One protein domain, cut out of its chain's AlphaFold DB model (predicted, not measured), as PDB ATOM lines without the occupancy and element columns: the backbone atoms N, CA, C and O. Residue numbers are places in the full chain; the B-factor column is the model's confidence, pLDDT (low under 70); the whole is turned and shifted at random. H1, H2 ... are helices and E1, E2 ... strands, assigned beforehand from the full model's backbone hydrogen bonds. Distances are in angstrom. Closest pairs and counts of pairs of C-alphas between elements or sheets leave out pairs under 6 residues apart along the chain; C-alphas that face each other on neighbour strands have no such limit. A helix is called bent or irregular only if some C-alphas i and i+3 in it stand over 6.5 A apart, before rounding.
ATOM      1  N   GLU A  47     -27.308 -15.520 -14.314       53.16
ATOM      2  CA  GLU A  47     -28.435 -15.241 -15.211       53.16
ATOM      3  C   GLU A  47     -28.333 -16.017 -16.535       53.16
ATOM      4  O   GLU A  47     -29.341 -16.467 -17.084       53.16
ATOM      5  N   ASN A  48     -27.113 -16.244 -17.033       55.03
ATOM      6  CA  ASN A  48     -26.871 -17.055 -18.230       55.03
ATOM      7  C   ASN A  48     -27.198 -18.533 -17.961       55.03
ATOM      8  O   ASN A  48     -27.798 -19.201 -18.807       55.03
ATOM      9  N   LEU A  49     -26.931 -19.013 -16.739       54.62
ATOM     10  CA  LEU A  49     -27.393 -20.325 -16.283       54.62
ATOM     11  C   LEU A  49     -28.934 -20.406 -16.262       54.62
ATOM     12  O   LEU A  49     -29.504 -21.358 -16.795       54.62
ATOM     13  N   GLN A  50     -29.610 -19.396 -15.700       56.25
ATOM     14  CA  GLN A  50     -31.080 -19.338 -15.594       56.25
ATOM     15  C   GLN A  50     -31.791 -19.227 -16.954       56.25
ATOM     16  O   GLN A  50     -32.890 -19.760 -17.119       56.25
ATOM     17  N   ASN A  51     -31.175 -18.594 -17.956       57.62
ATOM     18  CA  ASN A  51     -31.739 -18.565 -19.307       57.62
ATOM     19  C   ASN A  51     -31.600 -19.923 -20.027       57.62
ATOM     20  O   ASN A  51     -32.560 -20.352 -20.666       57.62
ATOM     21  N   ARG A  52     -30.481 -20.655 -19.873       57.84
ATOM     22  CA  ARG A  52     -30.329 -22.014 -20.451       57.84
ATOM     23  C   ARG A  52     -31.254 -23.052 -19.801       57.84
ATOM     24  O   ARG A  52     -31.823 -23.882 -20.504       57.84
ATOM     25  N   VAL A  53     -31.454 -22.950 -18.485       59.59
ATOM     26  CA  VAL A  53     -32.415 -23.726 -17.666       59.59
ATOM     27  C   VAL A  53     -33.808 -23.837 -18.311       59.59
ATOM     28  O   VAL A  53     -34.406 -24.911 -18.332       59.59
ATOM     29  N   ARG A  54     -34.310 -22.749 -18.910       59.78
ATOM     30  CA  ARG A  54     -35.645 -22.707 -19.536       59.78
ATOM     31  C   ARG A  54     -35.778 -23.595 -20.771       59.78
ATOM     32  O   ARG A  54     -36.829 -24.190 -20.967       59.78
ATOM     33  N   ALA A  55     -34.732 -23.684 -21.591       67.62
ATOM     34  CA  ALA A  55     -34.735 -24.495 -22.810       67.62
ATOM     35  C   ALA A  55     -34.468 -25.987 -22.539       67.62
ATOM     36  O   ALA A  55     -34.654 -26.813 -23.427       67.62
ATOM     37  N   SER A  56     -34.005 -26.334 -21.334       78.38
ATOM     38  CA  SER A  56     -33.575 -27.690 -20.982       78.38
ATOM     39  C   SER A  56     -34.561 -28.461 -20.107       78.38
ATOM     40  O   SER A  56     -34.443 -29.677 -19.986       78.38
ATOM     41  N   GLY A  57     -35.507 -27.770 -19.463       88.12
ATOM     42  CA  GLY A  57     -36.394 -28.366 -18.463       88.12
ATOM     43  C   GLY A  57     -35.700 -28.701 -17.135       88.12
ATOM     44  O   GLY A  57     -36.317 -29.338 -16.284       88.12
ATOM     45  N   TRP A  58     -34.448 -28.284 -16.923       90.69
ATOM     46  CA  TRP A  58     -33.719 -28.502 -15.669       90.69
ATOM     47  C   TRP A  58     -33.814 -27.284 -14.747       90.69
ATOM     48  O   TRP A  58     -33.395 -26.197 -15.123       90.69
ATOM     49  N   ILE A  59     -34.281 -27.469 -13.515       91.56
ATOM     50  CA  ILE A  59     -34.335 -26.451 -12.459       91.56
ATOM     51  C   ILE A  59     -33.087 -26.582 -11.565       91.56
ATOM     52  O   ILE A  59     -32.791 -27.687 -11.104       91.56
ATOM     53  N   PRO A  60     -32.358 -25.494 -11.255       93.44
ATOM     54  CA  PRO A  60     -31.279 -25.525 -10.274       93.44
ATOM     55  C   PRO A  60     -31.851 -25.548  -8.850       93.44
ATOM     56  O   PRO A  60     -32.480 -24.583  -8.414       93.44
ATOM     57  N   LEU A  61     -31.605 -26.625  -8.097       95.44
ATOM     58  CA  LEU A  61     -31.830 -26.633  -6.652       95.44
ATOM     59  C   LEU A  61     -30.558 -26.148  -5.950       95.44
ATOM     60  O   LEU A  61     -29.476 -26.693  -6.162       95.44
ATOM     61  N   HIS A  62     -30.685 -25.116  -5.125       95.94
ATOM     62  CA  HIS A  62     -29.598 -24.572  -4.315       95.94
ATOM     63  C   HIS A  62     -29.554 -25.232  -2.936       95.94
ATOM     64  O   HIS A  62     -30.578 -25.687  -2.436       95.94
ATOM     65  N   GLY A  63     -28.397 -25.244  -2.281       95.94
ATOM     66  CA  GLY A  63     -28.292 -25.660  -0.884       95.94
ATOM     67  C   GLY A  63     -26.956 -25.277  -0.258       95.94
ATOM     68  O   GLY A  63     -26.057 -24.779  -0.935       95.94
ATOM     69  N   PHE A  64     -26.814 -25.539   1.045       95.31
ATOM     70  CA  PHE A  64     -25.608 -25.226   1.838       95.31
ATOM     71  C   PHE A  64     -24.297 -25.667   1.146       95.31
ATOM     72  O   PHE A  64     -23.276 -24.976   1.169       95.31
ATOM     73  N   GLN A  65     -24.336 -26.829   0.489       94.38
ATOM     74  CA  GLN A  65     -23.157 -27.466  -0.092       94.38
ATOM     75  C   GLN A  65     -22.941 -27.200  -1.587       94.38
ATOM     76  O   GLN A  65     -21.910 -27.613  -2.110       94.38
ATOM     77  N   GLY A  66     -23.867 -26.547  -2.299       95.25
ATOM     78  CA  GLY A  66     -23.749 -26.424  -3.752       95.25
ATOM     79  C   GLY A  66     -25.029 -26.050  -4.495       95.25
ATOM     80  O   GLY A  66     -25.944 -25.432  -3.950       95.25
ATOM     81  N   ILE A  67     -25.076 -26.447  -5.766       95.44
ATOM     82  CA  ILE A  67     -26.233 -26.346  -6.656       95.44
ATOM     83  C   ILE A  67     -26.316 -27.662  -7.430       95.44
ATOM     84  O   ILE A  67     -25.372 -28.012  -8.135       95.44
ATOM     85  N   VAL A  68     -27.427 -28.387  -7.333       95.38
ATOM     86  CA  VAL A  68     -27.639 -29.619  -8.105       95.38
ATOM     87  C   VAL A  68     -28.906 -29.451  -8.939       95.38
ATOM     88  O   VAL A  68     -29.978 -29.230  -8.373       95.38
ATOM     89  N   PRO A  69     -28.821 -29.513 -10.278       94.81
ATOM     90  CA  PRO A  69     -29.998 -29.383 -11.118       94.81
ATOM     91  C   PRO A  69     -30.828 -30.674 -11.104       94.81
ATOM     92  O   PRO A  69     -30.285 -31.780 -11.159       94.81
ATOM     93  N   PHE A  70     -32.149 -30.517 -11.094       93.88
ATOM     94  CA  PHE A  70     -33.139 -31.584 -11.264       93.88
ATOM     95  C   PHE A  70     -34.056 -31.280 -12.455       93.88
ATOM     96  O   PHE A  70     -34.143 -30.135 -12.887       93.88
ATOM     97  N   ARG A  71     -34.732 -32.284 -13.007       91.38
ATOM     98  CA  ARG A  71     -35.617 -32.141 -14.168       91.38
ATOM     99  C   ARG A  71     -37.048 -31.844 -13.715       91.38
ATOM    100  O   ARG A  71     -37.619 -32.556 -12.892       91.38
ATOM    101  N   ALA A  72     -37.645 -30.796 -14.274       88.06
ATOM    102  CA  ALA A  72     -39.067 -30.508 -14.132       88.06
ATOM    103  C   ALA A  72     -39.887 -31.692 -14.674       88.06
ATOM    104  O   ALA A  72     -39.662 -32.135 -15.800       88.06
ATOM    105  N   GLY A  73     -40.809 -32.218 -13.865       86.00
ATOM    106  CA  GLY A  73     -41.543 -33.459 -14.160       86.00
ATOM    107  C   GLY A  73     -41.032 -34.699 -13.416       86.00
ATOM    108  O   GLY A  73     -41.775 -35.659 -13.294       86.00
ATOM    109  N   ASP A  74     -39.796 -34.695 -12.905       89.69
ATOM    110  CA  ASP A  74     -39.129 -35.907 -12.408       89.69
ATOM    111  C   ASP A  74     -38.814 -35.817 -10.901       89.69
ATOM    112  O   ASP A  74     -37.765 -35.303 -10.486       89.69
ATOM    113  N   TRP A  75     -39.719 -36.375 -10.084       87.75
ATOM    114  CA  TRP A  75     -39.555 -36.548  -8.633       87.75
ATOM    115  C   TRP A  75     -38.258 -37.286  -8.271       87.75
ATOM    116  O   TRP A  75     -37.586 -36.895  -7.316       87.75
ATOM    117  N   THR A  76     -37.836 -38.287  -9.048       89.69
ATOM    118  CA  THR A  76     -36.600 -39.044  -8.784       89.69
ATOM    119  C   THR A  76     -35.368 -38.152  -8.933       89.69
ATOM    120  O   THR A  76     -34.468 -38.192  -8.089       89.69
ATOM    121  N   SER A  77     -35.322 -37.298  -9.958       92.00
ATOM    122  CA  SER A  77     -34.239 -36.323 -10.126       92.00
ATOM    123  C   SER A  77     -34.226 -35.264  -9.021       92.00
ATOM    124  O   SER A  77     -33.149 -34.938  -8.520       92.00
ATOM    125  N   TYR A  78     -35.396 -34.774  -8.589       93.19
ATOM    126  CA  TYR A  78     -35.506 -33.815  -7.486       93.19
ATOM    127  C   TYR A  78     -35.027 -34.432  -6.173       93.19
ATOM    128  O   TYR A  78     -34.157 -33.880  -5.501       93.19
ATOM    129  N   ARG A  79     -35.531 -35.621  -5.840       90.88
ATOM    130  CA  ARG A  79     -35.180 -36.378  -4.634       90.88
ATOM    131  C   ARG A  79     -33.680 -36.674  -4.578       90.88
ATOM    132  O   ARG A  79     -33.060 -36.496  -3.533       90.88
ATOM    133  N   ARG A  80     -33.074 -37.027  -5.719       92.00
ATOM    134  CA  ARG A  80     -31.622 -37.199  -5.890       92.00
ATOM    135  C   ARG A  80     -30.850 -35.880  -5.720       92.00
ATOM    136  O   ARG A  80     -29.804 -35.871  -5.076       92.00
ATOM    137  N   ALA A  81     -31.359 -34.756  -6.230       94.31
ATOM    138  CA  ALA A  81     -30.750 -33.438  -6.029       94.31
ATOM    139  C   ALA A  81     -30.802 -32.983  -4.558       94.31
ATOM    140  O   ALA A  81     -29.787 -32.524  -4.031       94.31
ATOM    141  N   VAL A  82     -31.933 -33.183  -3.869       94.12
ATOM    142  CA  VAL A  82     -32.050 -32.934  -2.422       94.12
ATOM    143  C   VAL A  82     -31.079 -33.826  -1.645       94.12
ATOM    144  O   VAL A  82     -30.313 -33.310  -0.834       94.12
ATOM    145  N   ARG A  83     -31.058 -35.144  -1.909       92.00
ATOM    146  CA  ARG A  83     -30.145 -36.087  -1.235       92.00
ATOM    147  C   ARG A  83     -28.688 -35.652  -1.359       92.00
ATOM    148  O   ARG A  83     -28.012 -35.556  -0.342       92.00
ATOM    149  N   ARG A  84     -28.238 -35.293  -2.565       93.00
ATOM    150  CA  ARG A  84     -26.887 -34.768  -2.823       93.00
ATOM    151  C   ARG A  84     -26.580 -33.513  -2.020       93.00
ATOM    152  O   ARG A  84     -25.596 -33.489  -1.288       93.00
ATOM    153  N   LEU A  85     -27.439 -32.496  -2.100       94.38
ATOM    154  CA  LEU A  85     -27.255 -31.231  -1.382       94.38
ATOM    155  C   LEU A  85     -27.302 -31.385   0.144       94.38
ATOM    156  O   LEU A  85     -26.746 -30.539   0.840       94.38
ATOM    157  N   LEU A  86     -27.928 -32.454   0.651       92.62
ATOM    158  CA  LEU A  86     -27.980 -32.828   2.068       92.62
ATOM    159  C   LEU A  86     -26.993 -33.958   2.457       92.62
ATOM    160  O   LEU A  86     -27.010 -34.421   3.595       92.62
ATOM    161  N   SER A  87     -26.106 -34.382   1.546       88.56
ATOM    162  CA  SER A  87     -25.155 -35.507   1.701       88.56
ATOM    163  C   SER A  87     -25.784 -36.833   2.166       88.56
ATOM    164  O   SER A  87     -25.132 -37.664   2.806       88.56
ATOM    165  N   PHE A  88     -27.063 -37.044   1.868       87.12
ATOM    166  CA  PHE A  88     -27.769 -38.282   2.177       87.12
ATOM    167  C   PHE A  88     -27.435 -39.369   1.138       87.12
ATOM    168  O   PHE A  88     -27.215 -39.051  -0.032       87.12
ATOM    169  N   PRO A  89     -27.405 -40.661   1.521       80.50
ATOM    170  CA  PRO A  89     -27.143 -41.730   0.563       80.50
ATOM    171  C   PRO A  89     -28.239 -41.827  -0.507       80.50
ATOM    172  O   PRO A  89     -29.425 -41.878  -0.188       80.50
ATOM    173  N   ASP A  90     -27.833 -41.896  -1.779       72.38
ATOM    174  CA  ASP A  90     -28.759 -41.976  -2.919       72.38
ATOM    175  C   ASP A  90     -29.640 -43.241  -2.879       72.38
ATOM    176  O   ASP A  90     -30.794 -43.174  -3.288       72.38
ATOM    177  N   HIS A  91     -29.123 -44.347  -2.328       67.69
ATOM    178  CA  HIS A  91     -29.746 -45.679  -2.235       67.69
ATOM    179  C   HIS A  91     -30.605 -45.900  -0.973       67.69
ATOM    180  O   HIS A  91     -30.910 -47.039  -0.634       67.69
ATOM    181  N   MET A  92     -30.983 -44.842  -0.246       61.12
ATOM    182  CA  MET A  92     -31.791 -44.888   0.995       61.12
ATOM    183  C   MET A  92     -33.218 -45.459   0.829       61.12
ATOM    184  O   MET A  92     -34.097 -45.184   1.648       61.12
ATOM    185  N   ASP A  93     -33.467 -46.197  -0.250       57.75
ATOM    186  CA  ASP A  93     -34.785 -46.604  -0.699       57.75
ATOM    187  C   ASP A  93     -35.164 -48.040  -0.335       57.75
ATOM    188  O   ASP A  93     -36.319 -48.295  -0.008       57.75
ATOM    189  N   GLU A  94     -34.195 -48.950  -0.295       52.50
ATOM    190  CA  GLU A  94     -34.432 -50.361   0.030       52.50
ATOM    191  C   GLU A  94     -34.114 -50.659   1.508       52.50
ATOM    192  O   GLU A  94     -34.899 -51.276   2.228       52.50
ATOM    193  N   THR A  95     -33.001 -50.136   2.030       51.81
ATOM    194  CA  THR A  95     -32.469 -50.450   3.372       51.81
ATOM    195  C   THR A  95     -33.044 -49.569   4.493       51.81
ATOM    196  O   THR A  95     -32.324 -49.066   5.361       51.81
ATOM    197  N   LYS A  96     -34.379 -49.409   4.523       54.38
ATOM    198  CA  LYS A  96     -35.095 -48.549   5.493       54.38
ATOM    199  C   LYS A  96     -34.747 -48.849   6.961       54.38
ATOM    200  O   LYS A  96     -34.725 -47.916   7.760       54.38
ATOM    201  N   SER A  97     -34.477 -50.104   7.341       52.94
ATOM    202  CA  SER A  97     -34.203 -50.445   8.748       52.94
ATOM    203  C   SER A  97     -32.851 -49.915   9.223       52.94
ATOM    204  O   SER A  97     -32.803 -49.077  10.116       52.94
ATOM    205  N   GLU A  98     -31.739 -50.343   8.624       56.25
ATOM    206  CA  GLU A  98     -30.422 -50.256   9.272       56.25
ATOM    207  C   GLU A  98     -29.913 -48.830   9.498       56.25
ATOM    208  O   GLU A  98     -29.338 -48.552  10.555       56.25
ATOM    209  N   TYR A  99     -30.171 -47.902   8.570       56.62
ATOM    210  CA  TYR A  99     -29.815 -46.493   8.765       56.62
ATOM    211  C   TYR A  99     -30.747 -45.792   9.766       56.62
ATOM    212  O   TYR A  99     -30.264 -45.041  10.617       56.62
ATOM    213  N   ILE A 100     -32.056 -46.087   9.753       56.81
ATOM    214  CA  ILE A 100     -32.968 -45.622  10.813       56.81
ATOM    215  C   ILE A 100     -32.527 -46.195  12.165       56.81
ATOM    216  O   ILE A 100     -32.524 -45.484  13.163       56.81
ATOM    217  N   SER A 117     -39.652 -39.401  11.596       50.19
ATOM    218  CA  SER A 117     -39.824 -39.050  10.186       50.19
ATOM    219  C   SER A 117     -38.480 -38.983   9.453       50.19
ATOM    220  O   SER A 117     -37.443 -38.608  10.013       50.19
ATOM    221  N   LEU A 118     -38.505 -39.384   8.184       61.41
ATOM    222  CA  LEU A 118     -37.326 -39.637   7.365       61.41
ATOM    223  C   LEU A 118     -36.632 -38.340   6.939       61.41
ATOM    224  O   LEU A 118     -36.935 -37.777   5.888       61.41
ATOM    225  N   LEU A 119     -35.641 -37.934   7.741       69.44
ATOM    226  CA  LEU A 119     -34.698 -36.844   7.460       69.44
ATOM    227  C   LEU A 119     -35.409 -35.529   7.070       69.44
ATOM    228  O   LEU A 119     -35.378 -35.128   5.903       69.44
ATOM    229  N   PRO A 120     -36.051 -34.857   8.046       86.19
ATOM    230  CA  PRO A 120     -36.851 -33.661   7.808       86.19
ATOM    231  C   PRO A 120     -36.037 -32.510   7.208       86.19
ATOM    232  O   PRO A 120     -35.091 -31.997   7.822       86.19
ATOM    233  N   TYR A 121     -36.454 -32.063   6.026       93.12
ATOM    234  CA  TYR A 121     -35.864 -30.935   5.317       93.12
ATOM    235  C   TYR A 121     -36.871 -29.793   5.168       93.12
ATOM    236  O   TYR A 121     -38.066 -29.933   5.444       93.12
ATOM    237  N   THR A 122     -36.361 -28.639   4.748       93.94
ATOM    238  CA  THR A 122     -37.174 -27.481   4.381       93.94
ATOM    239  C   THR A 122     -36.784 -27.048   2.973       93.94
ATOM    240  O   THR A 122     -35.624 -26.698   2.730       93.94
ATOM    241  N   LEU A 123     -37.749 -27.041   2.056       95.31
ATOM    242  CA  LEU A 123     -37.643 -26.343   0.782       95.31
ATOM    243  C   LEU A 123     -38.063 -24.882   0.980       95.31
ATOM    244  O   LEU A 123     -39.158 -24.578   1.450       95.31
ATOM    245  N   LEU A 124     -37.194 -23.968   0.574       94.75
ATOM    246  CA  LEU A 124     -37.445 -22.536   0.536       94.75
ATOM    247  C   LEU A 124     -37.619 -22.128  -0.926       94.75
ATOM    248  O   LEU A 124     -36.703 -22.293  -1.735       94.75
ATOM    249  N   HIS A 125     -38.791 -21.604  -1.271       94.25
ATOM    250  CA  HIS A 125     -39.087 -21.089  -2.604       94.25
ATOM    251  C   HIS A 125     -39.201 -19.565  -2.537       94.25
ATOM    252  O   HIS A 125     -40.196 -19.017  -2.049       94.25
ATOM    253  N   TYR A 126     -38.156 -18.899  -3.024       91.38
ATOM    254  CA  TYR A 126     -38.062 -17.449  -3.132       91.38
ATOM    255  C   TYR A 126     -38.732 -17.010  -4.432       91.38
ATOM    256  O   TYR A 126     -38.388 -17.510  -5.505       91.38
ATOM    257  N   GLN A 127     -39.694 -16.094  -4.324       89.56
ATOM    258  CA  GLN A 127     -40.445 -15.559  -5.458       89.56
ATOM    259  C   GLN A 127     -40.096 -14.081  -5.689       89.56
ATOM    260  O   GLN A 127     -39.928 -13.344  -4.713       89.56
ATOM    261  N   PRO A 128     -40.018 -13.618  -6.948       82.56
ATOM    262  CA  PRO A 128     -39.729 -12.219  -7.263       82.56
ATOM    263  C   PRO A 128     -40.769 -11.276  -6.653       82.56
ATOM    264  O   PRO A 128     -41.961 -11.574  -6.651       82.56
ATOM    265  N   GLY A 129     -40.321 -10.142  -6.115       85.25
ATOM    266  CA  GLY A 129     -41.187  -9.167  -5.440       85.25
ATOM    267  C   GLY A 129     -41.635  -9.547  -4.018       85.25
ATOM    268  O   GLY A 129     -42.127  -8.678  -3.302       85.25
ATOM    269  N   TYR A 130     -41.420 -10.787  -3.561       84.50
ATOM    270  CA  TYR A 130     -41.742 -11.206  -2.194       84.50
ATOM    271  C   TYR A 130     -40.522 -11.090  -1.272       84.50
ATOM    272  O   TYR A 130     -39.470 -11.678  -1.514       84.50
ATOM    273  N   ALA A 131     -40.669 -10.348  -0.171       83.62
ATOM    274  CA  ALA A 131     -39.582 -10.088   0.781       83.62
ATOM    275  C   ALA A 131     -39.186 -11.301   1.652       83.62
ATOM    276  O   ALA A 131     -38.157 -11.263   2.324       83.62
ATOM    277  N   GLN A 132     -39.993 -12.367   1.661       88.56
ATOM    278  CA  GLN A 132     -39.734 -13.613   2.386       88.56
ATOM    279  C   GLN A 132     -39.973 -14.819   1.462       88.56
ATOM    280  O   GLN A 132     -40.892 -14.769   0.639       88.56
ATOM    281  N   PRO A 133     -39.182 -15.904   1.578       92.56
ATOM    282  CA  PRO A 133     -39.467 -17.148   0.874       92.56
ATOM    283  C   PRO A 133     -40.766 -17.776   1.380       92.56
ATOM    284  O   PRO A 133     -41.079 -17.716   2.569       92.56
ATOM    285  N   SER A 134     -41.469 -18.477   0.494       92.31
ATOM    286  CA  SER A 134     -42.450 -19.470   0.932       92.31
ATOM    287  C   SER A 134     -41.709 -20.705   1.462       92.31
ATOM    288  O   SER A 134     -40.753 -21.177   0.839       92.31
ATOM    289  N   VAL A 135     -42.116 -21.183   2.639       93.38
ATOM    290  CA  VAL A 135     -41.418 -22.216   3.419       93.38
ATOM    291  C   VAL A 135     -42.234 -23.504   3.384       93.38
ATOM    292  O   VAL A 135     -43.385 -23.508   3.812       93.38
ATOM    293  N   HIS A 136     -41.634 -24.583   2.884       93.06
ATOM    294  CA  HIS A 136     -42.286 -25.877   2.684       93.06
ATOM    295  C   HIS A 136     -41.465 -26.952   3.388       93.06
ATOM    296  O   HIS A 136     -40.425 -27.382   2.891       93.06
ATOM    297  N   ASP A 137     -41.908 -27.349   4.575       90.81
ATOM    298  CA  ASP A 137     -41.347 -28.501   5.275       90.81
ATOM    299  C   ASP A 137     -41.856 -29.801   4.638       90.81
ATOM    300  O   ASP A 137     -43.053 -29.971   4.404       90.81
ATOM    301  N   ASP A 138     -40.928 -30.706   4.334       89.81
ATOM    302  CA  ASP A 138     -41.169 -31.988   3.664       89.81
ATOM    303  C   ASP A 138     -40.135 -33.008   4.195       89.81
ATOM    304  O   ASP A 138     -39.109 -32.636   4.773       89.81
ATOM    305  N   ASP A 139     -40.413 -34.301   4.055       85.81
ATOM    306  CA  ASP A 139     -39.622 -35.395   4.632       85.81
ATOM    307  C   ASP A 139     -39.414 -36.454   3.530       85.81
ATOM    308  O   ASP A 139     -40.396 -36.874   2.916       85.81
ATOM    309  N   LEU A 140     -38.179 -36.906   3.249       78.19
ATOM    310  CA  LEU A 140     -37.769 -37.638   2.015       78.19
ATOM    311  C   LEU A 140     -38.289 -39.090   1.856       78.19
ATOM    312  O   LEU A 140     -37.653 -39.940   1.216       78.19
ATOM    313  N   ALA A 141     -39.459 -39.379   2.413       73.88
ATOM    314  CA  ALA A 141     -40.228 -40.594   2.196       73.88
ATOM    315  C   ALA A 141     -40.602 -40.816   0.707       73.88
ATOM    316  O   ALA A 141     -40.123 -40.138  -0.203       73.88
ATOM    317  N   PHE A 142     -41.411 -41.842   0.458       61.56
ATOM    318  CA  PHE A 142     -41.382 -42.588  -0.801       61.56
ATOM    319  C   PHE A 142     -42.469 -42.212  -1.799       61.56
ATOM    320  O   PHE A 142     -42.176 -41.989  -2.971       61.56
ATOM    321  N   THR A 143     -43.711 -42.128  -1.327       69.38
ATOM    322  CA  THR A 143     -44.878 -41.828  -2.157       69.38
ATOM    323  C   THR A 143     -44.806 -40.401  -2.683       69.38
ATOM    324  O   THR A 143     -44.492 -39.482  -1.925       69.38
ATOM    325  N   GLU A 144     -45.082 -40.216  -3.970       64.38
ATOM    326  CA  GLU A 144     -45.157 -38.900  -4.618       64.38
ATOM    327  C   GLU A 144     -46.410 -38.123  -4.172       64.38
ATOM    328  O   GLU A 144     -46.371 -36.908  -3.974       64.38
ATOM    329  N   GLU A 145     -47.501 -38.849  -3.911       72.00
ATOM    330  CA  GLU A 145     -48.760 -38.313  -3.398       72.00
ATOM    331  C   GLU A 145     -48.601 -37.633  -2.024       72.00
ATOM    332  O   GLU A 145     -47.965 -38.158  -1.106       72.00
ATOM    333  N   GLY A 146     -49.233 -36.461  -1.874       65.94
ATOM    334  CA  GLY A 146     -49.373 -35.743  -0.598       65.94
ATOM    335  C   GLY A 146     -48.234 -34.786  -0.210       65.94
ATOM    336  O   GLY A 146     -48.304 -34.185   0.860       65.94
ATOM    337  N   ARG A 147     -47.202 -34.612  -1.045       72.00
ATOM    338  CA  ARG A 147     -45.991 -33.829  -0.718       72.00
ATOM    339  C   ARG A 147     -46.137 -32.309  -0.870       72.00
ATOM    340  O   ARG A 147     -46.328 -31.855  -2.002       72.00
ATOM    341  N   PRO A 148     -45.951 -31.497   0.192       80.12
ATOM    342  CA  PRO A 148     -45.999 -30.038   0.090       80.12
ATOM    343  C   PRO A 148     -44.945 -29.456  -0.860       80.12
ATOM    344  O   PRO A 148     -45.289 -28.664  -1.736       80.12
ATOM    345  N   ALA A 149     -43.676 -29.863  -0.737       84.38
ATOM    346  CA  ALA A 149     -42.586 -29.261  -1.508       84.38
ATOM    347  C   ALA A 149     -42.694 -29.585  -3.009       84.38
ATOM    348  O   ALA A 149     -42.505 -28.713  -3.860       84.38
ATOM    349  N   VAL A 150     -43.057 -30.829  -3.329       81.00
ATOM    350  CA  VAL A 150     -43.232 -31.320  -4.705       81.00
ATOM    351  C   VAL A 150     -44.472 -30.703  -5.352       81.00
ATOM    352  O   VAL A 150     -44.381 -30.156  -6.451       81.00
ATOM    353  N   SER A 151     -45.607 -30.701  -4.644       84.06
ATOM    354  CA  SER A 151     -46.841 -30.055  -5.104       84.06
ATOM    355  C   SER A 151     -46.638 -28.559  -5.355       84.06
ATOM    356  O   SER A 151     -47.099 -28.039  -6.372       84.06
ATOM    357  N   GLN A 152     -45.866 -27.866  -4.509       84.81
ATOM    358  CA  GLN A 152     -45.523 -26.460  -4.724       84.81
ATOM    359  C   GLN A 152     -44.641 -26.250  -5.965       84.81
ATOM    360  O   GLN A 152     -44.889 -25.310  -6.722       84.81
ATOM    361  N   ILE A 153     -43.632 -27.100  -6.200       85.56
ATOM    362  CA  ILE A 153     -42.788 -27.027  -7.407       85.56
ATOM    363  C   ILE A 153     -43.635 -27.243  -8.668       85.56
ATOM    364  O   ILE A 153     -43.519 -26.462  -9.612       85.56
ATOM    365  N   PHE A 154     -44.519 -28.244  -8.678       82.50
ATOM    366  CA  PHE A 154     -45.404 -28.509  -9.817       82.50
ATOM    367  C   PHE A 154     -46.455 -27.419 -10.029       82.50
ATOM    368  O   PHE A 154     -46.662 -26.982 -11.159       82.50
ATOM    369  N   THR A 155     -47.063 -26.915  -8.954       86.25
ATOM    370  CA  THR A 155     -48.013 -25.794  -9.015       86.25
ATOM    371  C   THR A 155     -47.333 -24.537  -9.559       86.25
ATOM    372  O   THR A 155     -47.875 -23.871 -10.439       86.25
ATOM    373  N   TRP A 156     -46.110 -24.235  -9.111       84.88
ATOM    374  CA  TRP A 156     -45.322 -23.129  -9.656       84.88
ATOM    375  C   TRP A 156     -44.964 -23.341 -11.134       84.88
ATOM    376  O   TRP A 156     -45.145 -22.418 -11.926       84.88
ATOM    377  N   LEU A 157     -44.516 -24.538 -11.528       82.06
ATOM    378  CA  LEU A 157     -44.212 -24.875 -12.925       82.06
ATOM    379  C   LEU A 157     -45.423 -24.665 -13.845       82.06
ATOM    380  O   LEU A 157     -45.300 -24.014 -14.880       82.06
ATOM    381  N   ALA A 158     -46.594 -25.166 -13.442       82.31
ATOM    382  CA  ALA A 158     -47.835 -25.024 -14.196       82.31
ATOM    383  C   ALA A 158     -48.288 -23.555 -14.311       82.31
ATOM    384  O   ALA A 158     -48.701 -23.116 -15.382       82.31
ATOM    385  N   LEU A 159     -48.179 -22.775 -13.228       80.12
ATOM    386  CA  LEU A 159     -48.622 -21.376 -13.198       80.12
ATOM    387  C   LEU A 159     -47.651 -20.390 -13.870       80.12
ATOM    388  O   LEU A 159     -48.078 -19.319 -14.298       80.12
ATOM    389  N   THR A 160     -46.352 -20.697 -13.950       71.62
ATOM    390  CA  THR A 160     -45.320 -19.715 -14.348       71.62
ATOM    391  C   THR A 160     -44.679 -19.957 -15.715       71.62
ATOM    392  O   THR A 160     -43.689 -19.299 -16.043       71.62
ATOM    393  N   ALA A 161     -45.282 -20.803 -16.558       62.53
ATOM    394  CA  ALA A 161     -44.788 -21.198 -17.885       62.53
ATOM    395  C   ALA A 161     -44.296 -20.043 -18.799       62.53
ATOM    396  O   ALA A 161     -43.414 -20.255 -19.628       62.53
ATOM    397  N   GLY A 162     -44.797 -18.811 -18.627       60.97
ATOM    398  CA  GLY A 162     -44.198 -17.599 -19.211       60.97
ATOM    399  C   GLY A 162     -43.123 -16.932 -18.330       60.97
ATOM    400  O   GLY A 162     -41.968 -16.771 -18.742       60.97
ATOM    401  N   ASN A 163     -43.487 -16.548 -17.101       61.78
ATOM    402  CA  ASN A 163     -42.754 -15.580 -16.265       61.78
ATOM    403  C   ASN A 163     -41.820 -16.173 -15.185       61.78
ATOM    404  O   ASN A 163     -41.296 -15.430 -14.363       61.78
ATOM    405  N   ALA A 164     -41.523 -17.475 -15.217       59.53
ATOM    406  CA  ALA A 164     -40.599 -18.198 -14.323       59.53
ATOM    407  C   ALA A 164     -39.111 -17.721 -14.265       59.53
ATOM    408  O   ALA A 164     -38.228 -18.542 -14.037       59.53
ATOM    409  N   ARG A 165     -38.756 -16.467 -14.595       61.38
ATOM    410  CA  ARG A 165     -37.344 -16.060 -14.811       61.38
ATOM    411  C   ARG A 165     -36.478 -16.015 -13.548       61.38
ATOM    412  O   ARG A 165     -35.286 -16.284 -13.644       61.38
ATOM    413  N   GLU A 166     -37.061 -15.682 -12.402       74.69
ATOM    414  CA  GLU A 166     -36.305 -15.241 -11.216       74.69
ATOM    415  C   GLU A 166     -36.641 -16.015  -9.924       74.69
ATOM    416  O   GLU A 166     -36.080 -15.722  -8.871       74.69
ATOM    417  N   SER A 167     -37.530 -17.013  -9.964       84.94
ATOM    418  CA  SER A 167     -37.778 -17.862  -8.788       84.94
ATOM    419  C   SER A 167     -36.578 -18.759  -8.489       84.94
ATOM    420  O   SER A 167     -35.978 -19.335  -9.400       84.94
ATOM    421  N   VAL A 168     -36.254 -18.923  -7.204       91.62
ATOM    422  CA  VAL A 168     -35.130 -19.759  -6.757       91.62
ATOM    423  C   VAL A 168     -35.587 -20.740  -5.683       91.62
ATOM    424  O   VAL A 168     -36.243 -20.361  -4.710       91.62
ATOM    425  N   PHE A 169     -35.205 -22.005  -5.856       94.69
ATOM    426  CA  PHE A 169     -35.443 -23.087  -4.905       94.69
ATOM    427  C   PHE A 169     -34.168 -23.379  -4.117       94.69
ATOM    428  O   PHE A 169     -33.109 -23.593  -4.708       94.69
ATOM    429  N   PHE A 170     -34.269 -23.411  -2.791       96.00
ATOM    430  CA  PHE A 170     -33.153 -23.665  -1.885       96.00
ATOM    431  C   PHE A 170     -33.532 -24.728  -0.851       96.00
ATOM    432  O   PHE A 170     -34.618 -24.660  -0.281       96.00
ATOM    433  N   VAL A 171     -32.647 -25.687  -0.578       95.94
ATOM    434  CA  VAL A 171     -32.869 -26.757   0.400       95.94
ATOM    435  C   VAL A 171     -31.891 -26.696   1.574       95.94
ATOM    436  O   VAL A 171     -30.688 -26.468   1.414       95.94
ATOM    437  N   LYS A 172     -32.437 -26.908   2.772       94.81
ATOM    438  CA  LYS A 172     -31.727 -26.933   4.058       94.81
ATOM    439  C   LYS A 172     -32.302 -28.021   4.971       94.81
ATOM    440  O   LYS A 172     -33.411 -28.503   4.729       94.81
ATOM    441  N   LEU A 173     -31.605 -28.358   6.054       92.69
ATOM    442  CA  LEU A 173     -32.210 -29.147   7.133       92.69
ATOM    443  C   LEU A 173     -33.240 -28.303   7.904       92.69
ATOM    444  O   LEU A 173     -33.126 -27.072   7.976       92.69
ATOM    445  N   ARG A 174     -34.245 -28.940   8.523       90.56
ATOM    446  CA  ARG A 174     -35.284 -28.212   9.282       90.56
ATOM    447  C   ARG A 174     -34.706 -27.364  10.425       90.56
ATOM    448  O   ARG A 174     -35.177 -26.255  10.650       90.56
ATOM    449  N   SER A 175     -33.630 -27.834  11.058       88.31
ATOM    450  CA  SER A 175     -32.912 -27.172  12.160       88.31
ATOM    451  C   SER A 175     -32.021 -25.985  11.766       88.31
ATOM    452  O   SER A 175     -31.448 -25.355  12.649       88.31
ATOM    453  N   GLU A 176     -31.840 -25.700  10.477       90.50
ATOM    454  CA  GLU A 176     -30.972 -24.611  10.011       90.50
ATOM    455  C   GLU A 176     -31.748 -23.315   9.762       90.50
ATOM    456  O   GLU A 176     -32.918 -23.339   9.368       90.50
ATOM    457  N   GLU A 177     -31.079 -22.175   9.922       90.88
ATOM    458  CA  GLU A 177     -31.629 -20.871   9.551       90.88
ATOM    459  C   GLU A 177     -31.761 -20.734   8.025       90.88
ATOM    460  O   GLU A 177     -30.983 -21.296   7.251       90.88
ATOM    461  N   ALA A 178     -32.771 -19.989   7.572       87.69
ATOM    462  CA  ALA A 178     -32.956 -19.697   6.154       87.69
ATOM    463  C   ALA A 178     -31.992 -18.581   5.704       87.69
ATOM    464  O   ALA A 178     -31.975 -17.519   6.333       87.69
ATOM    465  N   PRO A 179     -31.225 -18.749   4.610       88.19
ATOM    466  CA  PRO A 179     -30.440 -17.651   4.053       88.19
ATOM    467  C   PRO A 179     -31.344 -16.518   3.540       88.19
ATOM    468  O   PRO A 179     -32.471 -16.739   3.086       88.19
ATOM    469  N   ALA A 180     -30.836 -15.286   3.549       86.56
ATOM    470  CA  ALA A 180     -31.486 -14.183   2.846       86.56
ATOM    471  C   ALA A 180     -31.463 -14.421   1.323       86.56
ATOM    472  O   ALA A 180     -30.543 -15.052   0.804       86.56
ATOM    473  N   TYR A 181     -32.425 -13.858   0.583       82.88
ATOM    474  CA  TYR A 181     -32.511 -14.005  -0.884       82.88
ATOM    475  C   TYR A 181     -31.232 -13.563  -1.623       82.88
ATOM    476  O   TYR A 181     -30.814 -14.171  -2.603       82.88
ATOM    477  N   GLN A 182     -30.544 -12.544  -1.102       84.12
ATOM    478  CA  GLN A 182     -29.272 -12.049  -1.642       84.12
ATOM    479  C   GLN A 182     -28.078 -12.987  -1.353       84.12
ATOM    480  O   GLN A 182     -26.950 -12.702  -1.753       84.12
ATOM    481  N   HIS A 183     -28.295 -14.077  -0.610       86.38
ATOM    482  CA  HIS A 183     -27.274 -14.972  -0.059       86.38
ATOM    483  C   HIS A 183     -27.624 -16.454  -0.308       86.38
ATOM    484  O   HIS A 183     -27.338 -17.307   0.523       86.38
ATOM    485  N   LEU A 184     -28.226 -16.781  -1.460       87.88
ATOM    486  CA  LEU A 184     -28.491 -18.172  -1.895       87.88
ATOM    487  C   LEU A 184     -27.271 -18.870  -2.526       87.88
ATOM    488  O   LEU A 184     -27.361 -20.009  -2.983       87.88
ATOM    489  N   ARG A 185     -26.131 -18.174  -2.570       88.88
ATOM    490  CA  ARG A 185     -24.810 -18.644  -3.008       88.88
ATOM    491  C   ARG A 185     -23.740 -17.937  -2.154       88.88
ATOM    492  O   ARG A 185     -24.036 -16.863  -1.617       88.88
ATOM    493  N   PRO A 186     -22.501 -18.454  -2.065       88.44
ATOM    494  CA  PRO A 186     -21.391 -17.716  -1.474       88.44
ATOM    495  C   PRO A 186     -21.192 -16.375  -2.187       88.44
ATOM    496  O   PRO A 186     -21.227 -16.303  -3.416       88.44
ATOM    497  N   SER A 187     -20.971 -15.308  -1.420       88.88
ATOM    498  CA  SER A 187     -20.677 -13.988  -1.989       88.88
ATOM    499  C   SER A 187     -19.339 -13.991  -2.738       88.88
ATOM    500  O   SER A 187     -18.442 -14.763  -2.407       88.88
ATOM    501  N   ILE A 188     -19.146 -13.069  -3.690       85.19
ATOM    502  CA  ILE A 188     -17.874 -12.928  -4.436       85.19
ATOM    503  C   ILE A 188     -16.676 -12.775  -3.475       85.19
ATOM    504  O   ILE A 188     -15.612 -13.344  -3.705       85.19
ATOM    505  N   LYS A 189     -16.865 -12.089  -2.337       85.69
ATOM    506  CA  LYS A 189     -15.838 -11.957  -1.287       85.69
ATOM    507  C   LYS A 189     -15.492 -13.294  -0.619       85.69
ATOM    508  O   LYS A 189     -14.321 -13.529  -0.345       85.69
ATOM    509  N   GLN A 190     -16.471 -14.172  -0.392       86.06
ATOM    510  CA  GLN A 190     -16.234 -15.533   0.114       86.06
ATOM    511  C   GLN A 190     -15.579 -16.417  -0.956       86.06
ATOM    512  O   GLN A 190     -14.606 -17.098  -0.654       86.06
ATOM    513  N   LEU A 191     -16.032 -16.345  -2.215       83.81
ATOM    514  CA  LEU A 191     -15.421 -17.070  -3.342       83.81
ATOM    515  C   LEU A 191     -13.952 -16.681  -3.589       83.81
ATOM    516  O   LEU A 191     -13.170 -17.514  -4.037       83.81
ATOM    517  N   GLY A 192     -13.559 -15.445  -3.264       76.44
ATOM    518  CA  GLY A 192     -12.153 -15.033  -3.216       76.44
ATOM    519  C   GLY A 192     -11.424 -15.518  -1.954       76.44
ATOM    520  O   GLY A 192     -10.336 -16.088  -2.046       76.44
ATOM    521  N   ALA A 193     -12.020 -15.347  -0.771       79.19
ATOM    522  CA  ALA A 193     -11.350 -15.577   0.511       79.19
ATOM    523  C   ALA A 193     -11.357 -17.041   0.994       79.19
ATOM    524  O   ALA A 193     -10.299 -17.658   1.066       79.19
ATOM    525  N   ASP A 194     -12.524 -17.574   1.366       83.12
ATOM    526  CA  ASP A 194     -12.679 -18.769   2.213       83.12
ATOM    527  C   ASP A 194     -13.665 -19.821   1.665       83.12
ATOM    528  O   ASP A 194     -13.987 -20.800   2.337       83.12
ATOM    529  N   VAL A 195     -14.116 -19.674   0.418       86.81
ATOM    530  CA  VAL A 195     -14.883 -20.679  -0.333       86.81
ATOM    531  C   VAL A 195     -14.279 -20.837  -1.729       86.81
ATOM    532  O   VAL A 195     -13.818 -19.868  -2.329       86.81
ATOM    533  N   ARG A 196     -14.301 -22.051  -2.278       86.31
ATOM    534  CA  ARG A 196     -14.101 -22.318  -3.710       86.31
ATOM    535  C   ARG A 196     -15.297 -23.079  -4.272       86.31
ATOM    536  O   ARG A 196     -16.085 -23.665  -3.529       86.31
ATOM    537  N   LEU A 197     -15.428 -23.031  -5.590       89.19
ATOM    538  CA  LEU A 197     -16.501 -23.646  -6.358       89.19
ATOM    539  C   LEU A 197     -15.881 -24.732  -7.240       89.19
ATOM    540  O   LEU A 197     -14.965 -24.439  -8.001       89.19
ATOM    541  N   ILE A 198     -16.371 -25.965  -7.126       87.12
ATOM    542  CA  ILE A 198     -16.067 -27.065  -8.049       87.12
ATOM    543  C   ILE A 198     -17.326 -27.298  -8.886       87.12
ATOM    544  O   ILE A 198     -18.427 -27.324  -8.334       87.12
ATOM    545  N   SER A 199     -17.193 -27.451 -10.203       87.50
ATOM    546  CA  SER A 199     -18.326 -27.715 -11.098       87.50
ATOM    547  C   SER A 199     -18.089 -28.943 -11.963       87.50
ATOM    548  O   SER A 199     -17.009 -29.102 -12.518       87.50
ATOM    549  N   HIS A 200     -19.122 -29.764 -12.129       86.56
ATOM    550  CA  HIS A 200     -19.143 -30.915 -13.027       86.56
ATOM    551  C   HIS A 200     -20.172 -30.674 -14.139       86.56
ATOM    552  O   HIS A 200     -21.367 -30.514 -13.871       86.56
ATOM    553  N   ARG A 201     -19.703 -30.660 -15.393       81.44
ATOM    554  CA  ARG A 201     -20.534 -30.771 -16.600       81.44
ATOM    555  C   ARG A 201     -20.460 -32.221 -17.082       81.44
ATOM    556  O   ARG A 201     -19.373 -32.775 -17.152       81.44
ATOM    557  N   SER A 202     -21.605 -32.826 -17.391       77.75
ATOM    558  CA  SER A 202     -21.660 -34.194 -17.916       77.75
ATOM    559  C   SER A 202     -21.530 -34.169 -19.437       77.75
ATOM    560  O   SER A 202     -22.379 -33.588 -20.108       77.75
ATOM    561  N   GLU A 203     -20.486 -34.801 -19.969       71.12
ATOM    562  CA  GLU A 203     -20.185 -34.823 -21.409       71.12
ATOM    563  C   GLU A 203     -21.221 -35.626 -22.222       71.12
ATOM    564  O   GLU A 203     -21.608 -35.227 -23.316       71.12
ATOM    565  N   ASN A 204     -21.710 -36.740 -21.665       60.91
ATOM    566  CA  ASN A 204     -22.198 -37.882 -22.454       60.91
ATOM    567  C   ASN A 204     -23.727 -38.051 -22.595       60.91
ATOM    568  O   ASN A 204     -24.158 -39.120 -23.023       60.91
ATOM    569  N   ALA A 205     -24.571 -37.082 -22.208       51.84
ATOM    570  CA  ALA A 205     -26.030 -37.318 -22.187       51.84
ATOM    571  C   ALA A 205     -26.931 -36.130 -22.567       51.84
ATOM    572  O   ALA A 205     -27.849 -36.292 -23.366       51.84
ATOM    573  N   GLU A 206     -26.727 -34.945 -21.983       68.00
ATOM    574  CA  GLU A 206     -27.693 -33.842 -22.086       68.00
ATOM    575  C   GLU A 206     -26.981 -32.492 -22.243       68.00
ATOM    576  O   GLU A 206     -26.669 -31.817 -21.262       68.00
ATOM    577  N   SER A 207     -26.769 -32.063 -23.491       66.19
ATOM    578  CA  SER A 207     -26.028 -30.841 -23.870       66.19
ATOM    579  C   SER A 207     -26.548 -29.530 -23.253       66.19
ATOM    580  O   SER A 207     -25.833 -28.523 -23.215       66.19
ATOM    581  N   ASN A 208     -27.786 -29.535 -22.750       83.50
ATOM    582  CA  ASN A 208     -28.451 -28.399 -22.115       83.50
ATOM    583  C   ASN A 208     -28.650 -28.541 -20.595       83.50
ATOM    584  O   ASN A 208     -29.202 -27.633 -19.966       83.50
ATOM    585  N   LYS A 209     -28.183 -29.632 -19.981       86.12
ATOM    586  CA  LYS A 209     -28.209 -29.788 -18.526       86.12
ATOM    587  C   LYS A 209     -27.228 -28.799 -17.867       86.12
ATOM    588  O   LYS A 209     -26.063 -28.752 -18.264       86.12
ATOM    589  N   PRO A 210     -27.654 -28.006 -16.865       88.50
ATOM    590  CA  PRO A 210     -26.747 -27.137 -16.120       88.50
ATOM    591  C   PRO A 210     -25.632 -27.940 -15.423       88.50
ATOM    592  O   PRO A 210     -25.841 -29.110 -15.096       88.50
ATOM    593  N   PRO A 211     -24.465 -27.336 -15.138       89.69
ATOM    594  CA  PRO A 211     -23.458 -27.981 -14.304       89.69
ATOM    595  C   PRO A 211     -24.011 -28.281 -12.903       89.69
ATOM    596  O   PRO A 211     -24.653 -27.424 -12.288       89.69
ATOM    597  N   SER A 212     -23.684 -29.457 -12.365       92.19
ATOM    598  CA  SER A 212     -23.682 -29.650 -10.913       92.19
ATOM    599  C   SER A 212     -22.551 -28.810 -10.324       92.19
ATOM    600  O   SER A 212     -21.466 -28.734 -10.901       92.19
ATOM    601  N   ILE A 213     -22.779 -28.197  -9.171       93.44
ATOM    602  CA  ILE A 213     -21.817 -27.342  -8.476       93.44
ATOM    603  C   ILE A 213     -21.738 -27.774  -7.015       93.44
ATOM    604  O   ILE A 213     -22.765 -27.977  -6.372       93.44
ATOM    605  N   ALA A 214     -20.525 -27.845  -6.475       92.69
ATOM    606  CA  ALA A 214     -20.264 -27.995  -5.054       92.69
ATOM    607  C   ALA A 214     -19.414 -26.826  -4.550       92.69
ATOM    608  O   ALA A 214     -18.503 -26.343  -5.228       92.69
ATOM    609  N   TYR A 215     -19.711 -26.372  -3.340       93.19
ATOM    610  CA  TYR A 215     -18.897 -25.414  -2.610       93.19
ATOM    611  C   TYR A 215     -17.938 -26.178  -1.700       93.19
ATOM    612  O   TYR A 215     -18.320 -27.166  -1.079       93.19
ATOM    613  N   VAL A 216     -16.704 -25.699  -1.571       89.00
ATOM    614  CA  VAL A 216     -15.732 -26.199  -0.594       89.00
ATOM    615  C   VAL A 216     -15.257 -25.011   0.230       89.00
ATOM    616  O   VAL A 216     -14.723 -24.054  -0.324       89.00
ATOM    617  N   ALA A 217     -15.477 -25.048   1.543       87.31
ATOM    618  CA  ALA A 217     -14.977 -24.027   2.457       87.31
ATOM    619  C   ALA A 217     -13.526 -24.314   2.858       87.31
ATOM    620  O   ALA A 217     -13.211 -25.428   3.284       87.31
ATOM    621  N   PHE A 218     -12.687 -23.287   2.757       82.81
ATOM    622  CA  PHE A 218     -11.268 -23.286   3.099       82.81
ATOM    623  C   PHE A 218     -11.020 -22.409   4.341       82.81
ATOM    624  O   PHE A 218     -11.789 -21.482   4.616       82.81
ATOM    625  N   PRO A 219      -9.935 -22.652   5.090       78.56
ATOM    626  CA  PRO A 219      -9.453 -21.742   6.122       78.56
ATOM    627  C   PRO A 219      -9.137 -20.343   5.580       78.56
ATOM    628  O   PRO A 219      -8.565 -20.198   4.502       78.56
ATOM    629  N   LYS A 220      -9.429 -19.289   6.354       70.31
ATOM    630  CA  LYS A 220      -9.185 -17.894   5.920       70.31
ATOM    631  C   LYS A 220      -7.713 -17.566   5.635       70.31
ATOM    632  O   LYS A 220      -7.428 -16.689   4.824       70.31
ATOM    633  N   SER A 221      -6.780 -18.262   6.283       61.75
ATOM    634  CA  SER A 221      -5.330 -18.122   6.078       61.75
ATOM    635  C   SER A 221      -4.861 -18.563   4.685       61.75
ATOM    636  O   SER A 221      -3.809 -18.118   4.230       61.75
ATOM    637  N   PHE A 222      -5.661 -19.362   3.970       58.59
ATOM    638  CA  PHE A 222      -5.360 -19.849   2.620       58.59
ATOM    639  C   PHE A 222      -5.335 -18.730   1.553       58.59
ATOM    640  O   PHE A 222      -4.826 -18.933   0.455       58.59
ATOM    641  N   GLY A 223      -5.895 -17.551   1.852       43.31
ATOM    642  CA  GLY A 223      -6.194 -16.527   0.845       43.31
ATOM    643  C   GLY A 223      -5.015 -15.698   0.313       43.31
ATOM    644  O   GLY A 223      -5.126 -15.181  -0.794       43.31
ATOM    645  N   LEU A 224      -3.924 -15.525   1.076       37.28
ATOM    646  CA  LEU A 224      -2.829 -14.588   0.725       37.28
ATOM    647  C   LEU A 224      -1.405 -15.029   1.144       37.28
ATOM    648  O   LEU A 224      -0.447 -14.356   0.780       37.28
ATOM    649  N   GLY A 225      -1.248 -16.100   1.939       43.06
ATOM    650  CA  GLY A 225      -0.004 -16.370   2.689       43.06
ATOM    651  C   GLY A 225       0.908 -17.502   2.190       43.06
ATOM    652  O   GLY A 225       2.035 -17.609   2.660       43.06
ATOM    653  N   GLY A 226       0.456 -18.350   1.262       43.03
ATOM    654  CA  GLY A 226       1.316 -19.349   0.603       43.03
ATOM    655  C   GLY A 226       1.590 -20.670   1.344       43.03
ATOM    656  O   GLY A 226       2.240 -21.535   0.762       43.03
ATOM    657  N   THR A 227       1.072 -20.902   2.558       45.28
ATOM    658  CA  THR A 227       1.044 -22.259   3.143       45.28
ATOM    659  C   THR A 227      -0.004 -23.112   2.419       45.28
ATOM    660  O   THR A 227      -1.209 -23.000   2.650       45.28
ATOM    661  N   GLY A 228       0.462 -23.916   1.459       56.03
ATOM    662  CA  GLY A 228      -0.397 -24.697   0.565       56.03
ATOM    663  C   GLY A 228      -1.199 -25.801   1.267       56.03
ATOM    664  O   GLY A 228      -0.963 -26.131   2.426       56.03
ATOM    665  N   ALA A 229      -2.119 -26.440   0.532       53.09
ATOM    666  CA  ALA A 229      -2.992 -27.516   1.040       53.09
ATOM    667  C   ALA A 229      -2.242 -28.636   1.796       53.09
ATOM    668  O   ALA A 229      -2.776 -29.197   2.747       53.09
ATOM    669  N   ARG A 230      -0.979 -28.875   1.423       52.34
ATOM    670  CA  ARG A 230      -0.018 -29.790   2.061       52.34
ATOM    671  C   ARG A 230       0.119 -29.620   3.583       52.34
ATOM    672  O   ARG A 230       0.411 -30.600   4.260       52.34
ATOM    673  N   SER A 231      -0.081 -28.411   4.119       54.62
ATOM    674  CA  SER A 231       0.066 -28.129   5.555       54.62
ATOM    675  C   SER A 231      -1.205 -28.367   6.381       54.62
ATOM    676  O   SER A 231      -1.224 -28.049   7.568       54.62
ATOM    677  N   TRP A 232      -2.290 -28.860   5.781       60.12
ATOM    678  CA  TRP A 232      -3.573 -29.053   6.462       60.12
ATOM    679  C   TRP A 232      -3.808 -30.516   6.832       60.12
ATOM    680  O   TRP A 232      -3.161 -31.422   6.313       60.12
ATOM    681  N   ASP A 233      -4.728 -30.758   7.770       61.97
ATOM    682  CA  ASP A 233      -5.116 -32.116   8.143       61.97
ATOM    683  C   ASP A 233      -5.812 -32.802   6.955       61.97
ATOM    684  O   ASP A 233      -6.968 -32.512   6.626       61.97
ATOM    685  N   ALA A 234      -5.075 -33.695   6.289       61.34
ATOM    686  CA  ALA A 234      -5.530 -34.357   5.077       61.34
ATOM    687  C   ALA A 234      -6.805 -35.183   5.298       61.34
ATOM    688  O   ALA A 234      -7.603 -35.286   4.375       61.34
ATOM    689  N   ALA A 235      -7.075 -35.697   6.504       62.41
ATOM    690  CA  ALA A 235      -8.334 -36.392   6.769       62.41
ATOM    691  C   ALA A 235      -9.523 -35.413   6.747       62.41
ATOM    692  O   ALA A 235     -10.530 -35.673   6.084       62.41
ATOM    693  N   GLN A 236      -9.401 -34.250   7.397       66.31
ATOM    694  CA  GLN A 236     -10.464 -33.233   7.411       66.31
ATOM    695  C   GLN A 236     -10.681 -32.586   6.029       66.31
ATOM    696  O   GLN A 236     -11.823 -32.318   5.629       66.31
ATOM    697  N   TYR A 237      -9.597 -32.383   5.273       72.75
ATOM    698  CA  TYR A 237      -9.649 -31.929   3.884       72.75
ATOM    699  C   TYR A 237     -10.277 -32.985   2.962       72.75
ATOM    700  O   TYR A 237     -11.240 -32.677   2.260       72.75
ATOM    701  N   THR A 238      -9.825 -34.242   3.009       71.56
ATOM    702  CA  THR A 238     -10.354 -35.329   2.168       71.56
ATOM    703  C   THR A 238     -11.817 -35.635   2.470       71.56
ATOM    704  O   THR A 238     -12.570 -35.873   1.532       71.56
ATOM    705  N   ILE A 239     -12.278 -35.553   3.726       73.19
ATOM    706  CA  ILE A 239     -13.717 -35.633   4.041       73.19
ATOM    707  C   ILE A 239     -14.476 -34.473   3.376       73.19
ATOM    708  O   ILE A 239     -15.507 -34.701   2.747       73.19
ATOM    709  N   SER A 240     -13.943 -33.247   3.437       79.81
ATOM    710  CA  SER A 240     -14.553 -32.078   2.783       79.81
ATOM    711  C   SER A 240     -14.645 -32.252   1.255       79.81
ATOM    712  O   SER A 240     -15.706 -32.036   0.672       79.81
ATOM    713  N   ILE A 241     -13.564 -32.688   0.600       81.50
ATOM    714  CA  ILE A 241     -13.548 -32.953  -0.848       81.50
ATOM    715  C   ILE A 241     -14.465 -34.126  -1.209       81.50
ATOM    716  O   ILE A 241     -15.239 -34.012  -2.156       81.50
ATOM    717  N   LYS A 242     -14.460 -35.218  -0.433       81.31
ATOM    718  CA  LYS A 242     -15.352 -36.365  -0.650       81.31
ATOM    719  C   LYS A 242     -16.819 -35.950  -0.603       81.31
ATOM    720  O   LYS A 242     -17.562 -36.305  -1.508       81.31
ATOM    721  N   THR A 243     -17.232 -35.168   0.392       83.25
ATOM    722  CA  THR A 243     -18.604 -34.647   0.466       83.25
ATOM    723  C   THR A 243     -18.939 -33.757  -0.741       83.25
ATOM    724  O   THR A 243     -20.026 -33.876  -1.296       83.25
ATOM    725  N   ALA A 244     -18.010 -32.922  -1.218       85.94
ATOM    726  CA  ALA A 244     -18.221 -32.133  -2.437       85.94
ATOM    727  C   ALA A 244     -18.357 -33.009  -3.703       85.94
ATOM    728  O   ALA A 244     -19.198 -32.735  -4.556       85.94
ATOM    729  N   VAL A 245     -17.597 -34.104  -3.806       85.38
ATOM    730  CA  VAL A 245     -17.758 -35.122  -4.859       85.38
ATOM    731  C   VAL A 245     -19.114 -35.838  -4.729       85.38
ATOM    732  O   VAL A 245     -19.817 -35.977  -5.730       85.38
ATOM    733  N   GLU A 246     -19.547 -36.205  -3.516       86.00
ATOM    734  CA  GLU A 246     -20.880 -36.781  -3.256       86.00
ATOM    735  C   GLU A 246     -22.017 -35.815  -3.678       86.00
ATOM    736  O   GLU A 246     -23.023 -36.268  -4.225       86.00
ATOM    737  N   VAL A 247     -21.848 -34.489  -3.537       89.12
ATOM    738  CA  VAL A 247     -22.791 -33.468  -4.059       89.12
ATOM    739  C   VAL A 247     -22.826 -33.454  -5.596       89.12
ATOM    740  O   VAL A 247     -23.904 -33.459  -6.194       89.12
ATOM    741  N   LEU A 248     -21.661 -33.437  -6.255       88.81
ATOM    742  CA  LEU A 248     -21.560 -33.341  -7.720       88.81
ATOM    743  C   LEU A 248     -22.096 -34.591  -8.433       88.81
ATOM    744  O   LEU A 248     -22.891 -34.486  -9.376       88.81
ATOM    745  N   PHE A 249     -21.649 -35.765  -7.984       85.94
ATOM    746  CA  PHE A 249     -21.811 -37.041  -8.685       85.94
ATOM    747  C   PHE A 249     -22.886 -37.942  -8.087       85.94
ATOM    748  O   PHE A 249     -23.413 -38.797  -8.802       85.94
ATOM    749  N   GLY A 250     -23.288 -37.707  -6.836       85.56
ATOM    750  CA  GLY A 250     -24.072 -38.653  -6.049       85.56
ATOM    751  C   GLY A 250     -23.193 -39.505  -5.148       85.56
ATOM    752  O   GLY A 250     -21.968 -39.546  -5.283       85.56
ATOM    753  N   ARG A 251     -23.829 -40.206  -4.213       77.31
ATOM    754  CA  ARG A 251     -23.121 -41.027  -3.233       77.31
ATOM    755  C   ARG A 251     -22.917 -42.439  -3.768       77.31
ATOM    756  O   ARG A 251     -23.781 -43.298  -3.606       77.31
ATOM    757  N   VAL A 252     -21.768 -42.654  -4.414       62.62
ATOM    758  CA  VAL A 252     -21.375 -43.949  -4.996       62.62
ATOM    759  C   VAL A 252     -21.394 -45.034  -3.915       62.62
ATOM    760  O   VAL A 252     -20.721 -44.920  -2.890       62.62
ATOM    761  N   TYR A 253     -22.192 -46.076  -4.144       54.50
ATOM    762  CA  TYR A 253     -22.457 -47.157  -3.196       54.50
ATOM    763  C   TYR A 253     -22.233 -48.526  -3.846       54.50
ATOM    764  O   TYR A 253     -22.390 -48.680  -5.059       54.50
ATOM    765  N   PRO A 254     -21.846 -49.527  -3.048       46.84
ATOM    766  CA  PRO A 254     -20.490 -49.698  -2.553       46.84
ATOM    767  C   PRO A 254     -19.561 -50.316  -3.628       46.84
ATOM    768  O   PRO A 254     -18.606 -51.010  -3.292       46.84
ATOM    769  N   ARG A 255     -19.837 -50.101  -4.926       39.88
ATOM    770  CA  ARG A 255     -18.944 -50.529  -6.013       39.88
ATOM    771  C   ARG A 255     -17.544 -49.920  -5.832       39.88
ATOM    772  O   ARG A 255     -17.453 -48.772  -5.387       39.88
ATOM    773  N   PRO A 256     -16.468 -50.642  -6.203       37.34
ATOM    774  CA  PRO A 256     -15.085 -50.280  -5.895       37.34
ATOM    775  C   PRO A 256     -14.523 -49.127  -6.756       37.34
ATOM    776  O   PRO A 256     -13.438 -49.212  -7.321       37.34
ATOM    777  N   ALA A 257     -15.207 -47.982  -6.776       37.78
ATOM    778  CA  ALA A 257     -14.625 -46.700  -7.165       37.78
ATOM    779  C   ALA A 257     -13.743 -46.157  -6.018       37.78
ATOM    780  O   ALA A 257     -14.050 -45.136  -5.402       37.78
ATOM    781  N   HIS A 258     -12.658 -46.872  -5.695       32.78
ATOM    782  CA  HIS A 258     -11.686 -46.456  -4.668       32.78
ATOM    783  C   HIS A 258     -10.940 -45.168  -5.073       32.78
ATOM    784  O   HIS A 258     -10.424 -44.449  -4.216       32.78
ATOM    785  N   HIS A 259     -10.889 -44.879  -6.377       41.25
ATOM    786  CA  HIS A 259     -10.130 -43.785  -6.973       41.25
ATOM    787  C   HIS A 259     -10.936 -43.119  -8.096       41.25
ATOM    788  O   HIS A 259     -11.751 -43.760  -8.758       41.25
ATOM    789  N   GLY A 260     -10.658 -41.841  -8.339       35.75
ATOM    790  CA  GLY A 260     -11.103 -41.096  -9.512       35.75
ATOM    791  C   GLY A 260     -10.123 -39.957  -9.764       35.75
ATOM    792  O   GLY A 260      -9.772 -39.241  -8.826       35.75
ATOM    793  N   LEU A 261      -9.642 -39.818 -11.000       37.53
ATOM    794  CA  LEU A 261      -8.783 -38.702 -11.385       37.53
ATOM    795  C   LEU A 261      -9.672 -37.506 -11.742       37.53
ATOM    796  O   LEU A 261     -10.434 -37.567 -12.703       37.53
ATOM    797  N   PHE A 262      -9.576 -36.431 -10.966       41.41
ATOM    798  CA  PHE A 262     -10.306 -35.190 -11.215       41.41
ATOM    799  C   PHE A 262      -9.332 -34.129 -11.730       41.41
ATOM    800  O   PHE A 262      -8.616 -33.512 -10.941       41.41
ATOM    801  N   GLU A 263      -9.302 -33.905 -13.046       40.22
ATOM    802  CA  GLU A 263      -8.642 -32.717 -13.598       40.22
ATOM    803  C   GLU A 263      -9.467 -31.481 -13.211       40.22
ATOM    804  O   GLU A 263     -10.631 -31.345 -13.584       40.22
ATOM    805  N   LEU A 264      -8.876 -30.600 -12.398       42.75
ATOM    806  CA  LEU A 264      -9.523 -29.378 -11.928       42.75
ATOM    807  C   LEU A 264      -9.081 -28.196 -12.791       42.75
ATOM    808  O   LEU A 264      -8.062 -27.544 -12.552       42.75
ATOM    809  N   GLU A 265      -9.882 -27.915 -13.811       40.44
ATOM    810  CA  GLU A 265      -9.796 -26.676 -14.573       40.44
ATOM    811  C   GLU A 265     -10.150 -25.478 -13.672       40.44
ATOM    812  O   GLU A 265     -11.146 -25.492 -12.942       40.44
ATOM    813  N   LYS A 266      -9.322 -24.430 -13.689       46.62
ATOM    814  CA  LYS A 266      -9.684 -23.140 -13.087       46.62
ATOM    815  C   LYS A 266     -10.696 -22.414 -13.974       46.62
ATOM    816  O   LYS A 266     -10.761 -22.624 -15.177       46.62
ATOM    817  N   ALA A 267     -11.400 -21.446 -13.392       41.47
ATOM    818  CA  ALA A 267     -12.339 -20.582 -14.114       41.47
ATOM    819  C   ALA A 267     -11.695 -19.656 -15.180       41.47
ATOM    820  O   ALA A 267     -12.416 -18.915 -15.839       41.47
ATOM    821  N   ASP A 268     -10.367 -19.681 -15.334       47.91
ATOM    822  CA  ASP A 268      -9.600 -18.993 -16.384       47.91
ATOM    823  C   ASP A 268      -9.179 -19.929 -17.542       47.91
ATOM    824  O   ASP A 268      -8.426 -19.519 -18.422       47.91
ATOM    825  N   GLY A 269      -9.639 -21.189 -17.542       36.78
ATOM    826  CA  GLY A 269      -9.259 -22.216 -18.520       36.78
ATOM    827  C   GLY A 269      -7.888 -22.855 -18.270       36.78
ATOM    828  O   GLY A 269      -7.476 -23.749 -19.009       36.78
ATOM    829  N   THR A 270      -7.145 -22.444 -17.232       38.38
ATOM    830  CA  THR A 270      -5.853 -23.068 -16.919       38.38
ATOM    831  C   THR A 270      -6.056 -24.358 -16.118       38.38
ATOM    832  O   THR A 270      -6.298 -24.353 -14.903       38.38
ATOM    833  N   VAL A 271      -5.947 -25.495 -16.812       33.12
ATOM    834  CA  VAL A 271      -5.955 -26.833 -16.200       33.12
ATOM    835  C   VAL A 271      -4.908 -26.887 -15.092       33.12
ATOM    836  O   VAL A 271      -3.725 -26.638 -15.315       33.12
ATOM    837  N   SER A 272      -5.359 -27.182 -13.875       34.16
ATOM    838  CA  SER A 272      -4.502 -27.276 -12.700       34.16
ATOM    839  C   SER A 272      -4.626 -28.675 -12.118       34.16
ATOM    840  O   SER A 272      -5.618 -29.002 -11.467       34.16
ATOM    841  N   SER A 273      -3.601 -29.504 -12.318       31.14
ATOM    842  CA  SER A 273      -3.452 -30.752 -11.571       31.14
ATOM    843  C   SER A 273      -3.291 -30.417 -10.086       31.14
ATOM    844  O   SER A 273      -2.209 -30.066  -9.614       31.14
TER     845      SER A 273
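AT A GLANCE: This is residues 47 to 100 and 117 to 273 of the 1074 residues of an uncharacterized protein of Hirsutella minnesotensis 3608 (UniProt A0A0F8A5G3). A strongly twisted wall of seven strands runs through the body, its strands' lines turning by 114 degrees from edge to edge; H2 and H7 lie nearly end to end over one face, H4 covers the part with E4 and E3, and H1 is on the face opposite H2, with small H5 beside E6 and H6 next to H5. Residues 254 to 260, in a last stretch with no named element, stick out. The printed part has 211 residues, with seven named helices and seven named strands in the order H1 E1 E2 H2 H3 E3 E4 H4 E5 H5 E6 E7 H6 H7. The mixed sheet runs E4 E3 E5 E1 E2 E7 E6, with E5 and E1 parallel and the other neighbours antiparallel; the class is mixed, helices and strands. The whole is compact, with a radius of gyration of the C-alphas of 18.0 A, and spans 51 by 43 by 37 A.

IN THESE COORDINATES: Across the sheet, E4 is residues 134 to 139, E3 residues 120 to 126, 19.6 A long, E5 residues 168 to 173, E1 residues 58 to 63, E2 residues 66 to 71, E7 residues 212 to 217 and E6 residues 195 to 200. H1 is residues 47 to 56, 14.7 A long, beginning at C-alpha 47 (-28.435, -15.241, -15.211). H2 is residues 75 to 85, 15.2 A, and H4 residues 148 to 159, 16.1 A. H7, residues 234 to 249, is 21.5 A long and ends at C-alpha 249 (-21.811, -37.041, -8.685). H3 is residues 96 to 100, H5 residues 188 to 193 and H6 residues 220 to 223. H3 is irregular, but only just: C-alphas 96 and 99 are 6.54 A apart.

HOW THE PARTS SIT: E5 and E1 are parallel at 41 degrees, with N 62 and O 169 within hydrogen-bond range at 2.9 A. The hairpin E1 and E2 has N 61 and O 68 at 3.1 A. E2 and E7 are antiparallel at 164 degrees, with N 67 and O 213 at 2.8 A. The hairpin E6 and E7 has N 198 and O 214 at 2.9 A. E3 and E5 have N 124 and O 170 at 2.8 A, and the hairpin E3 and E4 has N 123 and O 136 at 2.8 A. H2 is on the sheet; its closest C-alphas to E2 are those of Tyr 78 and Phe 70, 5.0 A apart. H7, on the same face, has a height over the sheet of 9.5 A and runs along the strands, at 15 degrees to E7 on the local plane. H2 and H7 touch only at their ends, H7 with residues 246 to 248 alone; the closest C-alphas, of Arg 84 and Val 247, are 4.5 A apart. H4 lies over E3 and E5 at a height over the sheet of 9.5 A. E4, H4 and E5 form a split strand-helix-strand unit, two strands running the same way with E3 between them, and its crossover is right-handed. H1 is over E1 and H5 is over none of the strands; both are on the face opposite H2. H5 and H6 touch, closest at the C-alphas of Ala 193 and Gly 223, 5.3 A. H3 is not on the sheet. In H2, H4, H5 and H7 every O i to N i+4 pair is within hydrogen-bond range; H1 has 4 of 6, H3 has 0 of 1 but 1 of 2 O i to N i+3 pairs, and H6 is too short for an i+4 pair.

THE WHOLE: The two C-alphas farthest apart, of Glu 145 and Gly 225, are 53.8 A apart. Residues 101 to 116 are not printed, and C-alphas 100 and 117 are 9.5 A apart across the cut. The links E5 to H5 and E6 to E7 are long. The mean pLDDT of the printed part is 75.1; 73 residues are under 70, among them 47 to 55, 91 to 100, 221 to 236 and 252 to 273.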